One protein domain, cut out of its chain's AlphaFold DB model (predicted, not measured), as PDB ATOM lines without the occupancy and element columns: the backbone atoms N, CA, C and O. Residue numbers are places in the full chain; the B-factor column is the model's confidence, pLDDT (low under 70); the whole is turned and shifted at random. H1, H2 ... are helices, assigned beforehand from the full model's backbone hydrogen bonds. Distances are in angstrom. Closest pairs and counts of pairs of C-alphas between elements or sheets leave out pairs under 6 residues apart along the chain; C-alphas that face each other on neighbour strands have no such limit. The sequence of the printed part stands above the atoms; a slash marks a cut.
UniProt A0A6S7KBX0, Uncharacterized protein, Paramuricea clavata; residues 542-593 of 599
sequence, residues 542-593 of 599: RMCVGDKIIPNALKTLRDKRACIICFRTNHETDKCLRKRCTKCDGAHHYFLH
ATOM      1  N   ARG A 542     269.498 257.258 419.850       89.44
ATOM      2  CA  ARG A 542     269.411 258.701 419.565       89.44
ATOM      3  C   ARG A 542     268.054 259.063 418.952       89.44
ATOM      4  O   ARG A 542     267.457 260.052 419.357       89.44
ATOM      5  N   MET A 543     267.517 258.225 418.062       90.69
ATOM      6  CA  MET A 543     266.164 258.409 417.508       90.69
ATOM      7  C   MET A 543     265.065 258.330 418.579       90.69
ATOM      8  O   MET A 543     264.044 258.986 418.441       90.69
ATOM      9  N   CYS A 544     265.276 257.572 419.661       92.62
ATOM     10  CA  CYS A 544     264.298 257.441 420.750       92.62
ATOM     11  C   CYS A 544     264.185 258.689 421.646       92.62
ATOM     12  O   CYS A 544     263.211 258.827 422.381       92.62
ATOM     13  N   VAL A 545     265.195 259.564 421.631       89.94
ATOM     14  CA  VAL A 545     265.240 260.805 422.429       89.94
ATOM     15  C   VAL A 545     265.043 262.044 421.546       89.94
ATOM     16  O   VAL A 545     264.626 263.091 422.034       89.94
ATOM     17  N   GLY A 546     265.320 261.929 420.244       85.94
ATOM     18  CA  GLY A 546     265.439 263.078 419.351       85.94
ATOM     19  C   GLY A 546     266.657 263.933 419.707       85.94
ATOM     20  O   GLY A 546     267.573 263.490 420.404       85.94
ATOM     21  N   ASP A 547     266.677 265.181 419.240       75.19
ATOM     22  CA  ASP A 547     267.812 266.088 419.472       75.19
ATOM     23  C   ASP A 547     267.798 266.773 420.854       75.19
ATOM     24  O   ASP A 547     268.786 267.399 421.241       75.19
ATOM     25  N   LYS A 548     266.716 266.644 421.636       68.75
ATOM     26  CA  LYS A 548     266.608 267.206 422.994       68.75
ATOM     27  C   LYS A 548     266.752 266.110 424.048       68.75
ATOM     28  O   LYS A 548     265.808 265.372 424.315       68.75
ATOM     29  N   ILE A 549     267.914 266.035 424.702       72.19
ATOM     30  CA  ILE A 549     268.139 265.087 425.805       72.19
ATOM     31  C   ILE A 549     267.301 265.494 427.028       72.19
ATOM     32  O   ILE A 549     267.688 266.352 427.818       72.19
ATOM     33  N   ILE A 550     266.144 264.848 427.181       82.62
ATOM     34  CA  ILE A 550     265.237 264.988 428.330       82.62
ATOM     35  C   ILE A 550     265.977 264.566 429.622       82.62
ATOM     36  O   ILE A 550     266.712 263.576 429.588       82.62
ATOM     37  N   PRO A 551     265.765 265.217 430.788       83.75
ATOM     38  CA  PRO A 551     266.426 264.841 432.048       83.75
ATOM     39  C   PRO A 551     266.297 263.353 432.423       83.75
ATOM     40  O   PRO A 551     267.256 262.740 432.892       83.75
ATOM     41  N   ASN A 552     265.149 262.734 432.126       87.88
ATOM     42  CA  ASN A 552     264.931 261.295 432.315       87.88
ATOM     43  C   ASN A 552     265.894 260.431 431.481       87.88
ATOM     44  O   ASN A 552     266.350 259.398 431.964       87.88
ATOM     45  N   ALA A 553     266.271 260.865 430.273       88.81
ATOM     46  CA  ALA A 553     267.239 260.153 429.442       88.81
ATOM     47  C   ALA A 553     268.648 260.175 430.063       88.81
ATOM     48  O   ALA A 553     269.332 259.153 430.045       88.81
ATOM     49  N   LEU A 554     269.066 261.285 430.689       88.00
ATOM     50  CA  LEU A 554     270.327 261.338 431.449       88.00
ATOM     51  C   LEU A 554     270.328 260.345 432.617       88.00
ATOM     52  O   LEU A 554     271.343 259.690 432.861       88.00
ATOM     53  N   LYS A 555     269.188 260.201 433.308       90.19
ATOM     54  CA  LYS A 555     269.023 259.196 434.361       90.19
ATOM     55  C   LYS A 555     269.131 257.777 433.789       90.19
ATOM     56  O   LYS A 555     270.006 257.036 434.215       90.19
ATOM     57  N   THR A 556     268.355 257.424 432.760       90.69
ATOM     58  CA  THR A 556     268.419 256.085 432.135       90.69
ATOM     59  C   THR A 556     269.810 255.740 431.592       90.69
ATOM     60  O   THR A 556     270.233 254.589 431.692       90.69
ATOM     61  N   LEU A 557     270.546 256.716 431.047       89.31
ATOM     62  CA  LEU A 557     271.934 256.533 430.610       89.31
ATOM     63  C   LEU A 557     272.871 256.216 431.783       89.31
ATOM     64  O   LEU A 557     273.681 255.300 431.669       89.31
ATOM     65  N   ARG A 558     272.743 256.928 432.911       86.06
ATOM     66  CA  ARG A 558     273.510 256.656 434.136       86.06
ATOM     67  C   ARG A 558     273.170 255.275 434.702       86.06
ATOM     68  O   ARG A 558     274.072 254.463 434.887       86.06
ATOM     69  N   ASP A 559     271.882 254.993 434.884       88.44
ATOM     70  CA  ASP A 559     271.367 253.745 435.462       88.44
ATOM     71  C   ASP A 559     271.798 252.514 434.637       88.44
ATOM     72  O   ASP A 559     272.182 251.488 435.194       88.44
ATOM     73  N   LYS A 560     271.809 252.624 433.298       87.81
ATOM     74  CA  LYS A 560     272.271 251.565 432.375       87.81
ATOM     75  C   LYS A 560     273.766 251.660 432.010       87.81
ATOM     76  O   LYS A 560     274.194 251.001 431.061       87.81
ATOM     77  N   ARG A 561     274.554 252.482 432.724       85.81
ATOM     78  CA  ARG A 561     276.002 252.731 432.511       85.81
ATOM     79  C   ARG A 561     276.385 253.034 431.046       85.81
ATOM     80  O   ARG A 561     277.488 252.733 430.597       85.81
ATOM     81  N   ALA A 562     275.472 253.635 430.286       87.00
ATOM     82  CA  ALA A 562     275.570 253.803 428.843       87.00
ATOM     83  C   ALA A 562     276.103 255.187 428.444       87.00
ATOM     84  O   ALA A 562     275.658 256.217 428.946       87.00
ATOM     85  N   CYS A 563     277.039 255.227 427.493       84.06
ATOM     86  CA  CYS A 563     277.707 256.473 427.108       84.06
ATOM     87  C   CYS A 563     276.748 257.504 426.485       84.06
ATOM     88  O   CYS A 563     276.120 257.216 425.474       84.06
ATOM     89  N   ILE A 564     276.711 258.731 427.016       86.06
ATOM     90  CA  ILE A 564     275.833 259.819 426.535       86.06
ATOM     91  C   ILE A 564     276.046 260.226 425.065       86.06
ATOM     92  O   ILE A 564     275.104 260.685 424.433       86.06
ATOM     93  N   ILE A 565     277.249 260.051 424.499       84.75
ATOM     94  CA  ILE A 565     277.525 260.444 423.102       84.75
ATOM     95  C   ILE A 565     277.160 259.325 422.118       84.75
ATOM     96  O   ILE A 565     276.503 259.574 421.111       84.75
ATOM     97  N   CYS A 566     277.583 258.084 422.389       87.06
ATOM     98  CA  CYS A 566     277.397 256.961 421.460       87.06
ATOM     99  C   CYS A 566     276.286 255.974 421.858       87.06
ATOM    100  O   CYS A 566     276.085 254.984 421.157       87.06
ATOM    101  N   PHE A 567     275.599 256.224 422.975       88.81
ATOM    102  CA  PHE A 567     274.442 255.494 423.505       88.81
ATOM    103  C   PHE A 567     274.606 253.966 423.572       88.81
ATOM    104  O   PHE A 567     273.695 253.217 423.217       88.81
ATOM    105  N   ARG A 568     275.774 253.499 424.032       87.00
ATOM    106  CA  ARG A 568     276.104 252.074 424.202       87.00
ATOM    107  C   ARG A 568     276.345 251.724 425.666       87.00
ATOM    108  O   ARG A 568     277.139 252.401 426.316       87.00
ATOM    109  N   THR A 569     275.719 250.644 426.133       81.75
ATOM    110  CA  THR A 569     275.853 250.062 427.487       81.75
ATOM    111  C   THR A 569     277.211 249.403 427.719       81.75
ATOM    112  O   THR A 569     277.814 249.565 428.770       81.75
ATOM    113  N   ASN A 570     277.734 248.688 426.720       70.50
ATOM    114  CA  ASN A 570     278.914 247.826 426.886       70.50
ATOM    115  C   ASN A 570     280.248 248.600 426.793       70.50
ATOM    116  O   ASN A 570     281.319 248.006 426.669       70.50
ATOM    117  N   HIS A 571     280.192 249.934 426.841       64.38
ATOM    118  CA  HIS A 571     281.354 250.816 426.890       64.38
ATOM    119  C   HIS A 571     281.751 251.095 428.347       64.38
ATOM    120  O   HIS A 571     281.660 252.221 428.831       64.38
ATOM    121  N   GLU A 572     282.224 250.047 429.033       53.94
ATOM    122  CA  GLU A 572     282.848 250.164 430.357       53.94
ATOM    123  C   GLU A 572     283.934 251.248 430.353       53.94
ATOM    124  O   GLU A 572     284.836 251.253 429.508       53.94
ATOM    125  N   THR A 573     283.863 252.146 431.330       53.81
ATOM    126  CA  THR A 573     284.697 253.348 431.457       53.81
ATOM    127  C   THR A 573     286.194 253.078 431.358       53.81
ATOM    128  O   THR A 573     286.884 253.736 430.581       53.81
ATOM    129  N   ASP A 574     286.709 252.078 432.071       52.00
ATOM    130  CA  ASP A 574     288.143 251.764 432.058       52.00
ATOM    131  C   ASP A 574     288.610 251.070 430.771       52.00
ATOM    132  O   ASP A 574     289.754 251.265 430.346       52.00
ATOM    133  N   LYS A 575     287.734 250.326 430.081       49.75
ATOM    134  CA  LYS A 575     288.029 249.821 428.728       49.75
ATOM    135  C   LYS A 575     288.050 250.972 427.717       49.75
ATOM    136  O   LYS A 575     288.893 250.962 426.824       49.75
ATOM    137  N   CYS A 576     287.200 251.983 427.899       53.19
ATOM    138  CA  CYS A 576     287.141 253.181 427.059       53.19
ATOM    139  C   CYS A 576     288.338 254.124 427.238       53.19
ATOM    140  O   CYS A 576     288.879 254.618 426.252       53.19
ATOM    141  N   LEU A 577     288.800 254.329 428.477       56.56
ATOM    142  CA  LEU A 577     290.022 255.095 428.760       56.56
ATOM    143  C   LEU A 577     291.267 254.435 428.140       56.56
ATOM    144  O   LEU A 577     292.167 255.127 427.675       56.56
ATOM    145  N   ARG A 578     291.313 253.094 428.099       60.62
ATOM    146  CA  ARG A 578     292.425 252.325 427.504       60.62
ATOM    147  C   ARG A 578     292.311 252.139 425.987       60.62
ATOM    148  O   ARG A 578     293.320 251.904 425.329       60.62
ATOM    149  N   LYS A 579     291.100 252.202 425.426       65.31
ATOM    150  CA  LYS A 579     290.814 252.121 423.987       65.31
ATOM    151  C   LYS A 579     289.676 253.080 423.647       65.31
ATOM    152  O   LYS A 579     288.512 252.760 423.893       65.31
ATOM    153  N   ARG A 580     290.023 254.224 423.044       68.31
ATOM    154  CA  ARG A 580     289.061 255.246 422.608       68.31
ATOM    155  C   ARG A 580     287.898 254.608 421.842       68.31
ATOM    156  O   ARG A 580     288.109 253.856 420.889       68.31
ATOM    157  N   CYS A 581     286.667 254.907 422.248       75.19
ATOM    158  CA  CYS A 581     285.479 254.465 421.527       75.19
ATOM    159  C   CYS A 581     285.440 255.110 420.135       75.19
ATOM    160  O   CYS A 581     285.356 256.329 420.034       75.19
ATOM    161  N   THR A 582     285.406 254.320 419.061       79.31
ATOM    162  CA  THR A 582     285.379 254.845 417.680       79.31
ATOM    163  C   THR A 582     284.137 255.681 417.345       79.31
ATOM    164  O   THR A 582     284.166 256.431 416.378       79.31
ATOM    165  N   LYS A 583     283.057 255.591 418.138       80.56
ATOM    166  CA  LYS A 583     281.841 256.416 417.990       80.56
ATOM    167  C   LYS A 583     281.870 257.738 418.786       80.56
ATOM    168  O   LYS A 583     280.945 258.527 418.632       80.56
ATOM    169  N   CYS A 584     282.862 257.983 419.648       79.56
ATOM    170  CA  CYS A 584     282.996 259.255 420.386       79.56
ATOM    171  C   CYS A 584     284.451 259.677 420.694       79.56
ATOM    172  O   CYS A 584     284.671 260.486 421.587       79.56
ATOM    173  N   ASP A 585     285.437 259.108 419.994       78.56
ATOM    174  CA  ASP A 585     286.893 259.321 420.130       78.56
ATOM    175  C   ASP A 585     287.428 259.430 421.575       78.56
ATOM    176  O   ASP A 585     288.315 260.216 421.898       78.56
ATOM    177  N   GLY A 586     286.875 258.637 422.495       73.06
ATOM    178  CA  GLY A 586     287.292 258.670 423.900       73.06
ATOM    179  C   GLY A 586     286.770 259.869 424.709       73.06
ATOM    180  O   GLY A 586     287.073 259.950 425.899       73.06
ATOM    181  N   ALA A 587     285.943 260.749 424.134       70.25
ATOM    182  CA  ALA A 587     285.250 261.837 424.830       70.25
ATOM    183  C   ALA A 587     284.086 261.309 425.699       70.25
ATOM    184  O   ALA A 587     282.909 261.606 425.489       70.25
ATOM    185  N   HIS A 588     284.405 260.463 426.677       66.44
ATOM    186  CA  HIS A 588     283.433 259.916 427.615       66.44
ATOM    187  C   HIS A 588     283.107 260.956 428.691       66.44
ATOM    188  O   HIS A 588     283.973 261.387 429.447       66.44
ATOM    189  N   HIS A 589     281.841 261.370 428.756       59.88
ATOM    190  CA  HIS A 589     281.376 262.330 429.757       59.88
ATOM    191  C   HIS A 589     281.514 261.739 431.167       59.88
ATOM    192  O   HIS A 589     281.160 260.580 431.402       59.88
ATOM    193  N   TYR A 590     281.974 262.557 432.115       58.88
ATOM    194  CA  TYR A 590     282.337 262.146 433.478       58.88
ATOM    195  C   TYR A 590     281.242 261.376 434.241       58.88
ATOM    196  O   TYR A 590     281.564 260.562 435.098       58.88
ATOM    197  N   PHE A 591     279.961 261.557 433.895       55.25
ATOM    198  CA  PHE A 591     278.815 260.856 434.497       55.25
ATOM    199  C   PHE A 591     278.882 259.321 434.462       55.25
ATOM    200  O   PHE A 591     278.154 258.678 435.214       55.25
ATOM    201  N   LEU A 592     279.721 258.730 433.605       57.19
ATOM    202  CA  LEU A 592     279.938 257.280 433.558       57.19
ATOM    203  C   LEU A 592     280.906 256.791 434.653       57.19
ATOM    204  O   LEU A 592     280.914 255.612 434.991       57.19
ATOM    205  N   HIS A 593     281.737 257.682 435.200       54.91
ATOM    206  CA  HIS A 593     282.845 257.363 436.104       54.91
ATOM    207  C   HIS A 593     282.445 257.472 437.585       54.91
ATOM    208  O   HIS A 593     283.145 258.105 438.372       54.91
TER     209      HIS A 593
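This is residues 542 to 593 of the 599 residues of an uncharacterized protein of Paramuricea clavata (UniProt A0A6S7KBX0). This domain has little regular structure: two short helices, H1 and H2, lie toward opposite ends of an elongated body made mostly of loops. The looping residues 560 to 572 run through the middle between them, and after H2 residues 579 to 593 fold back toward the middle. The printed part has 52 residues, with two named helices in the order H1, H2 and no named strand; the class is all helix, though the named elements hold only 15 residues. The whole is compact, with a radius of gyration of the C-alphas of 10.7 A and spans of 30 by 19 by 16 A.

H1, residues 551 to 559, and H2, residues 573 to 578, are apart. In both helices every O i to N i+4 pair is within hydrogen-bond range.

H1 is 12.6 A long and begins with C-alpha 551 at (266.426, 264.841, 432.048). H2 is 8.7 A long and ends with C-alpha 578 at (292.425, 252.325, 427.504).

The C-alphas farthest apart, those of Gly 546 and Arg 578, are 30.2 A apart. The printed part has no cut, and H1 to H2 is a long link of 13 residues. The mean pLDDT of the printed part is 75.7; residue 548, residues 571 to 580 and residues 588 to 593 are under 70.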